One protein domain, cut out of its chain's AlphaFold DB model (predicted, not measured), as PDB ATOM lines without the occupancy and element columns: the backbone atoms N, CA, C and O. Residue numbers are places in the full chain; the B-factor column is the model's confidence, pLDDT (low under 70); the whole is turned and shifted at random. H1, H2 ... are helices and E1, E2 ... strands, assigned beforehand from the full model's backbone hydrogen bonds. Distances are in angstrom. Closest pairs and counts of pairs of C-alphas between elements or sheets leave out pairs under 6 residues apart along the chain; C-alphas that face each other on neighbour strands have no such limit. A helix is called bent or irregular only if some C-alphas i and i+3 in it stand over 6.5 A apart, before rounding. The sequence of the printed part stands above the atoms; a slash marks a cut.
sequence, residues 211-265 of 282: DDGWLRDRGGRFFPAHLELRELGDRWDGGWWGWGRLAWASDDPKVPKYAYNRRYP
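What this domain is: This is residues 211 to 265 of the 282 residues of the protein "HTH cro/C1-type domain-containing protein" of Pseudonocardiales bacterium (UniProt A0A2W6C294). Little regular structure: two loop-rich lobes, residues 211 to 228 with H1 and residues 232 to 257 with H2, are joined through a tiny two-strand ribbon, E1 and E2. The 55 printed residues run H1, E1, H2, E2, a mixed class with 14 in named elements. The whole is only just compact, close to loose, radius of gyration of the C-alphas 11.9 A, spanning 31 by 24 by 21 A.

How they stand to each other: H1, residues 211 to 214, is apart from H2, residues 243 to 246. Both are too short for O i to N i+4 pairs; their single O i to N i+3 pair is within range in H2, not in H1. Look at E1, residues 229 to 231, and E2, residues 258 to 260: antiparallel, 142 degrees, N 230 and O 259 within hydrogen-bond range at 2.8 A.

Where its parts are: Find C-alpha 211 at (-40.426, 4.418, 113.966); H1 runs 6.9 A, only just irregular. E1 spans 6.9 A, H2 5.1 A, and E2 7.1 A, ending at (-49.659, -7.452, 108.051).

The domain as a whole: The farthest C-alphas, Asp 251 and Pro 265, are 35.0 A apart. The printed part has no cut, and its three links are long. Look for pLDDT under 70 at residues 211 to 214, 235 to 242, 244 to 248 and 262 to 265.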
ATOM      1  N   ASP A 211     -41.809   4.620 114.429       58.97
ATOM      2  CA  ASP A 211     -40.426   4.418 113.966       58.97
ATOM      3  C   ASP A 211     -40.296   3.193 113.024       58.97
ATOM      4  O   ASP A 211     -39.211   2.883 112.525       58.97
ATOM      5  N   ASP A 212     -41.393   2.474 112.767       61.25
ATOM      6  CA  ASP A 212     -41.443   1.230 111.992       61.25
ATOM      7  C   ASP A 212     -41.471   1.443 110.469       61.25
ATOM      8  O   ASP A 212     -41.309   0.482 109.712       61.25
ATOM      9  N   GLY A 213     -41.561   2.695 110.003       60.97
ATOM     10  CA  GLY A 213     -41.473   3.063 108.583       60.97
ATOM     11  C   GLY A 213     -40.167   2.632 107.898       60.97
ATOM     12  O   GLY A 213     -40.053   2.672 106.673       60.97
ATOM     13  N   TRP A 214     -39.185   2.178 108.682       68.94
ATOM     14  CA  TRP A 214     -37.924   1.615 108.206       68.94
ATOM     15  C   TRP A 214     -37.919   0.091 108.098       68.94
ATOM     16  O   TRP A 214     -36.925  -0.481 107.636       68.94
ATOM     17  N   LEU A 215     -38.989  -0.587 108.514       82.62
ATOM     18  CA  LEU A 215     -39.012  -2.034 108.524       82.62
ATOM     19  C   LEU A 215     -39.108  -2.582 107.098       82.62
ATOM     20  O   LEU A 215     -39.981  -2.218 106.304       82.62
ATOM     21  N   ARG A 216     -38.195  -3.502 106.793       84.75
ATOM     22  CA  ARG A 216     -38.121  -4.180 105.503       84.75
ATOM     23  C   ARG A 216     -38.543  -5.635 105.626       84.75
ATOM     24  O   ARG A 216     -38.238  -6.303 106.613       84.75
ATOM     25  N   ASP A 217     -39.229  -6.121 104.598       81.00
ATOM     26  CA  ASP A 217     -39.443  -7.543 104.389       81.00
ATOM     27  C   ASP A 217     -38.120  -8.236 104.019       81.00
ATOM     28  O   ASP A 217     -37.089  -7.606 103.767       81.00
ATOM     29  N   ARG A 218     -38.150  -9.566 103.948       76.25
ATOM     30  CA  ARG A 218     -36.979 -10.368 103.578       76.25
ATOM     31  C   ARG A 218     -36.475 -10.096 102.149       76.25
ATOM     32  O   ARG A 218     -35.310 -10.329 101.853       76.25
ATOM     33  N   GLY A 219     -37.337  -9.582 101.273       79.12
ATOM     34  CA  GLY A 219     -36.979  -9.144  99.924       79.12
ATOM     35  C   GLY A 219     -36.387  -7.729  99.868       79.12
ATOM     36  O   GLY A 219     -36.179  -7.214  98.772       79.12
ATOM     37  N   GLY A 220     -36.150  -7.081 101.014       82.69
ATOM     38  CA  GLY A 220     -35.598  -5.729 101.115       82.69
ATOM     39  C   GLY A 220     -36.606  -4.603 100.847       82.69
ATOM     40  O   GLY A 220     -36.228  -3.426 100.846       82.69
ATOM     41  N   ARG A 221     -37.885  -4.921 100.631       85.25
ATOM     42  CA  ARG A 221     -38.941  -3.931 100.372       85.25
ATOM     43  C   ARG A 221     -39.500  -3.413 101.686       85.25
ATOM     44  O   ARG A 221     -39.578  -4.160 102.652       85.25
ATOM     45  N   PHE A 222     -39.929  -2.158 101.720       87.38
ATOM     46  CA  PHE A 222     -40.664  -1.651 102.877       87.38
ATOM     47  C   PHE A 222     -42.021  -2.333 103.005       87.38
ATOM     48  O   PHE A 222     -42.673  -2.638 101.998       87.38
ATOM     49  N   PHE A 223     -42.456  -2.534 104.245       86.12
ATOM     50  CA  PHE A 223     -43.837  -2.911 104.501       86.12
ATOM     51  C   PHE A 223     -44.800  -1.807 104.020       86.12
ATOM     52  O   PHE A 223     -44.447  -0.625 104.035       86.12
ATOM     53  N   PRO A 224     -46.012  -2.153 103.542       84.00
ATOM     54  CA  PRO A 224     -46.947  -1.145 103.053       84.00
ATOM     55  C   PRO A 224     -47.429  -0.213 104.176       84.00
ATOM     56  O   PRO A 224     -48.121  -0.658 105.082       84.00
ATOM     57  N   ALA A 225     -47.170   1.093 104.056       82.31
ATOM     58  CA  ALA A 225     -47.465   2.102 105.090       82.31
ATOM     59  C   ALA A 225     -48.957   2.286 105.458       82.31
ATOM     60  O   ALA A 225     -49.285   3.010 106.386       82.31
ATOM     61  N   HIS A 226     -49.881   1.683 104.708       80.69
ATOM     62  CA  HIS A 226     -51.330   1.800 104.922       80.69
ATOM     63  C   HIS A 226     -51.940   0.576 105.626       80.69
ATOM     64  O   HIS A 226     -53.174   0.465 105.710       80.69
ATOM     65  N   LEU A 227     -51.094  -0.378 106.025       81.94
ATOM     66  CA  LEU A 227     -51.476  -1.630 106.662       81.94
ATOM     67  C   LEU A 227     -50.843  -1.700 108.041       81.94
ATOM     68  O   LEU A 227     -49.669  -1.395 108.209       81.94
ATOM     69  N   GLU A 228     -51.634  -2.153 109.002       76.38
ATOM     70  CA  GLU A 228     -51.159  -2.393 110.356       76.38
ATOM     71  C   GLU A 228     -50.179  -3.560 110.352       76.38
ATOM     72  O   GLU A 228     -50.501  -4.687 109.940       76.38
ATOM     73  N   LEU A 229     -48.968  -3.266 110.807       82.38
ATOM     74  CA  LEU A 229     -47.936  -4.253 111.004       82.38
ATOM     75  C   LEU A 229     -48.116  -4.918 112.369       82.38
ATOM     76  O   LEU A 229     -48.346  -4.265 113.383       82.38
ATOM     77  N   ARG A 230     -47.978  -6.241 112.404       78.38
ATOM     78  CA  ARG A 230     -48.054  -7.038 113.625       78.38
ATOM     79  C   ARG A 230     -46.831  -7.929 113.743       78.38
ATOM     80  O   ARG A 230     -46.485  -8.650 112.805       78.38
ATOM     81  N   GLU A 231     -46.221  -7.927 114.922       80.81
ATOM     82  CA  GLU A 231     -45.196  -8.907 115.266       80.81
ATOM     83  C   GLU A 231     -45.836 -10.296 115.398       80.81
ATOM     84  O   GLU A 231     -46.853 -10.502 116.077       80.81
ATOM     85  N   LEU A 232     -45.271 -11.258 114.680       77.19
ATOM     86  CA  LEU A 232     -45.616 -12.659 114.822       77.19
ATOM     87  C   LEU A 232     -44.693 -13.229 115.897       77.19
ATOM     88  O   LEU A 232     -43.568 -13.610 115.608       77.19
ATOM     89  N   GLY A 233     -45.166 -13.252 117.143       71.12
ATOM     90  CA  GLY A 233     -44.463 -13.967 118.209       71.12
ATOM     91  C   GLY A 233     -44.465 -15.486 117.993       71.12
ATOM     92  O   GLY A 233     -45.134 -16.001 117.090       71.12
ATOM     93  N   ASP A 234     -43.808 -16.193 118.910       70.56
ATOM     94  CA  ASP A 234     -43.497 -17.639 118.901       70.56
ATOM     95  C   ASP A 234     -44.720 -18.575 118.804       70.56
ATOM     96  O   ASP A 234     -44.609 -19.787 118.635       70.56
ATOM     97  N   ARG A 235     -45.940 -18.019 118.836       67.12
ATOM     98  CA  ARG A 235     -47.207 -18.745 118.632       67.12
ATOM     99  C   ARG A 235     -47.216 -19.588 117.347       67.12
ATOM    100  O   ARG A 235     -48.012 -20.517 117.245       67.12
ATOM    101  N   TRP A 236     -46.376 -19.261 116.367       63.62
ATOM    102  CA  TRP A 236     -46.316 -19.939 115.072       63.62
ATOM    103  C   TRP A 236     -45.065 -20.811 114.873       63.62
ATOM    104  O   TRP A 236     -44.834 -21.242 113.745       63.62
ATOM    105  N   ASP A 237     -44.297 -21.117 115.929       62.94
ATOM    106  CA  ASP A 237     -43.022 -21.870 115.880       62.94
ATOM    107  C   ASP A 237     -43.082 -23.200 115.102       62.94
ATOM    108  O   ASP A 237     -42.086 -23.655 114.533       62.94
ATOM    109  N   GLY A 238     -44.263 -23.816 115.014       59.88
ATOM    110  CA  GLY A 238     -44.482 -25.058 114.268       59.88
ATOM    111  C   GLY A 238     -44.733 -24.895 112.764       59.88
ATOM    112  O   GLY A 238     -44.575 -25.864 112.022       59.88
ATOM    113  N   GLY A 239     -45.108 -23.705 112.287       62.28
ATOM    114  CA  GLY A 239     -45.417 -23.495 110.874       62.28
ATOM    115  C   GLY A 239     -46.311 -22.290 110.611       62.28
ATOM    116  O   GLY A 239     -47.487 -22.253 110.969       62.28
ATOM    117  N   TRP A 240     -45.762 -21.317 109.894       69.62
ATOM    118  CA  TRP A 240     -46.530 -20.248 109.276       69.62
ATOM    119  C   TRP A 240     -46.986 -20.699 107.879       69.62
ATOM    120  O   TRP A 240     -46.182 -21.186 107.085       69.62
ATOM    121  N   TRP A 241     -48.271 -20.522 107.551       68.44
ATOM    122  CA  TRP A 241     -48.911 -21.013 106.311       68.44
ATOM    123  C   TRP A 241     -48.235 -20.556 105.000       68.44
ATOM    124  O   TRP A 241     -48.509 -21.097 103.923       68.44
ATOM    125  N   GLY A 242     -47.379 -19.534 105.063       69.38
ATOM    126  CA  GLY A 242     -46.612 -19.022 103.931       69.38
ATOM    127  C   GLY A 242     -45.150 -19.481 103.877       69.38
ATOM    128  O   GLY A 242     -44.480 -19.122 102.914       69.38
ATOM    129  N   TRP A 243     -44.638 -20.255 104.847       70.88
ATOM    130  CA  TRP A 243     -43.210 -20.606 104.897       70.88
ATOM    131  C   TRP A 243     -42.775 -21.394 103.666       70.88
ATOM    132  O   TRP A 243     -41.859 -20.971 102.977       70.88
ATOM    133  N   GLY A 244     -43.519 -22.434 103.276       67.12
ATOM    134  CA  GLY A 244     -43.228 -23.191 102.050       67.12
ATOM    135  C   GLY A 244     -43.306 -22.371 100.751       67.12
ATOM    136  O   GLY A 244     -42.906 -22.856  99.701       67.12
ATOM    137  N   ARG A 245     -43.819 -21.130 100.800       67.50
ATOM    138  CA  ARG A 245     -43.833 -20.182  99.672       67.50
ATOM    139  C   ARG A 245     -42.752 -19.102  99.758       67.50
ATOM    140  O   ARG A 245     -42.480 -18.468  98.743       67.50
ATOM    141  N   LEU A 246     -42.205 -18.843 100.945       65.25
ATOM    142  CA  LEU A 246     -41.264 -17.746 101.201       65.25
ATOM    143  C   LEU A 246     -39.881 -18.205 101.672       65.25
ATOM    144  O   LEU A 246     -38.977 -17.375 101.685       65.25
ATOM    145  N   ALA A 247     -39.708 -19.467 102.060       68.06
ATOM    146  CA  ALA A 247     -38.416 -20.039 102.405       68.06
ATOM    147  C   ALA A 247     -37.605 -20.264 101.127       68.06
ATOM    148  O   ALA A 247     -38.048 -20.947 100.206       68.06
ATOM    149  N   TRP A 248     -36.444 -19.628 101.060       66.81
ATOM    150  CA  TRP A 248     -35.475 -19.761  99.977       66.81
ATOM    151  C   TRP A 248     -34.473 -20.874 100.306       66.81
ATOM    152  O   TRP A 248     -33.895 -21.458  99.394       66.81
ATOM    153  N   ALA A 249     -34.310 -21.192 101.595       71.94
ATOM    154  CA  ALA A 249     -33.473 -22.273 102.098       71.94
ATOM    155  C   ALA A 249     -34.103 -22.972 103.323       71.94
ATOM    156  O   ALA A 249     -35.032 -22.462 103.949       71.94
ATOM    157  N   SER A 250     -33.630 -24.178 103.649       72.81
ATOM    158  CA  SER A 250     -34.186 -25.017 104.728       72.81
ATOM    159  C   SER A 250     -33.907 -24.493 106.139       72.81
ATOM    160  O   SER A 250     -34.585 -24.884 107.086       72.81
ATOM    161  N   ASP A 251     -32.896 -23.641 106.274       76.00
ATOM    162  CA  ASP A 251     -32.490 -22.939 107.493       76.00
ATOM    163  C   ASP A 251     -33.267 -21.630 107.715       76.00
ATOM    164  O   ASP A 251     -33.094 -20.965 108.738       76.00
ATOM    165  N   ASP A 252     -34.165 -21.272 106.796       73.50
ATOM    166  CA  ASP A 252     -34.958 -20.060 106.907       73.50
ATOM    167  C   ASP A 252     -35.932 -20.099 108.086       73.50
ATOM    168  O   ASP A 252     -36.655 -21.089 108.248       73.50
ATOM    169  N   PRO A 253     -36.059 -18.995 108.856       73.31
ATOM    170  CA  PRO A 253     -37.011 -18.918 109.952       73.31
ATOM    171  C   PRO A 253     -38.412 -19.317 109.496       73.31
ATOM    172  O   PRO A 253     -38.931 -18.783 108.512       73.31
ATOM    173  N   LYS A 254     -39.033 -20.244 110.237       73.75
ATOM    174  CA  LYS A 254     -40.368 -20.781 109.929       73.75
ATOM    175  C   LYS A 254     -41.470 -19.730 109.940       73.75
ATOM    176  O   LYS A 254     -42.521 -19.932 109.338       73.75
ATOM    177  N   VAL A 255     -41.217 -18.603 110.595       75.44
ATOM    178  CA  VAL A 255     -42.165 -17.515 110.797       75.44
ATOM    179  C   VAL A 255     -41.451 -16.192 110.518       75.44
ATOM    180  O   VAL A 255     -40.398 -15.935 111.105       75.44
ATOM    181  N   PRO A 256     -41.983 -15.330 109.632       77.31
ATOM    182  CA  PRO A 256     -41.499 -13.962 109.513       77.31
ATOM    183  C   PRO A 256     -41.708 -13.224 110.833       77.31
ATOM    184  O   PRO A 256     -42.785 -13.319 111.408       77.31
ATOM    185  N   LYS A 257     -40.734 -12.423 111.271       80.56
ATOM    186  CA  LYS A 257     -40.873 -11.631 112.503       80.56
ATOM    187  C   LYS A 257     -42.102 -10.713 112.479       80.56
ATOM    188  O   LYS A 257     -42.783 -10.548 113.483       80.56
ATOM    189  N   TYR A 258     -42.412 -10.147 111.315       84.19
ATOM    190  CA  TYR A 258     -43.558  -9.266 111.135       84.19
ATOM    191  C   TYR A 258     -44.416  -9.704 109.954       84.19
ATOM    192  O   TYR A 258     -43.914 -10.181 108.935       84.19
ATOM    193  N   ALA A 259     -45.719  -9.490 110.083       81.88
ATOM    194  CA  ALA A 259     -46.682  -9.630 109.005       81.88
ATOM    195  C   ALA A 259     -47.760  -8.554 109.127       81.88
ATOM    196  O   ALA A 259     -47.917  -7.922 110.165       81.88
ATOM    197  N   TYR A 260     -48.529  -8.369 108.067       82.88
ATOM    198  CA  TYR A 260     -49.659  -7.452 108.051       82.88
ATOM    199  C   TYR A 260     -50.897  -8.183 107.546       82.88
ATOM    200  O   TYR A 260     -50.808  -9.143 106.772       82.88
ATOM    201  N   ASN A 261     -52.068  -7.706 107.953       70.94
ATOM    202  CA  ASN A 261     -53.314  -8.196 107.391       70.94
ATOM    203  C   ASN A 261     -53.548  -7.518 106.043       70.94
ATOM    204  O   ASN A 261     -53.593  -6.291 105.934       70.94
ATOM    205  N   ARG A 262     -53.705  -8.317 104.988       69.00
ATOM    206  CA  ARG A 262     -54.150  -7.788 103.699       69.00
ATOM    207  C   ARG A 262     -55.562  -7.229 103.892       69.00
ATOM    208  O   ARG A 262     -56.405  -7.898 104.486       69.00
ATOM    209  N   ARG A 263     -55.838  -6.027 103.377       64.81
ATOM    210  CA  ARG A 263     -57.220  -5.527 103.329       64.81
ATOM    211  C   ARG A 263     -58.056  -6.496 102.495       64.81
ATOM    212  O   ARG A 263     -57.825  -6.632 101.293       64.81
ATOM    213  N   TYR A 264     -58.995  -7.188 103.130       59.38
ATOM    214  CA  TYR A 264     -60.039  -7.913 102.415       59.38
ATOM    215  C   TYR A 264     -60.963  -6.904 101.703       59.38
ATOM    216  O   TYR A 264     -61.314  -5.880 102.278       59.38
ATOM    217  N   PRO A 265     -61.383  -7.144 100.453       54.84
ATOM    218  CA  PRO A 265     -62.228  -6.196  99.718       54.84
ATOM    219  C   PRO A 265     -63.605  -5.932 100.358       54.84
ATOM    220  O   PRO A 265     -64.203  -4.898 100.097       54.84
TER     221      PRO A 265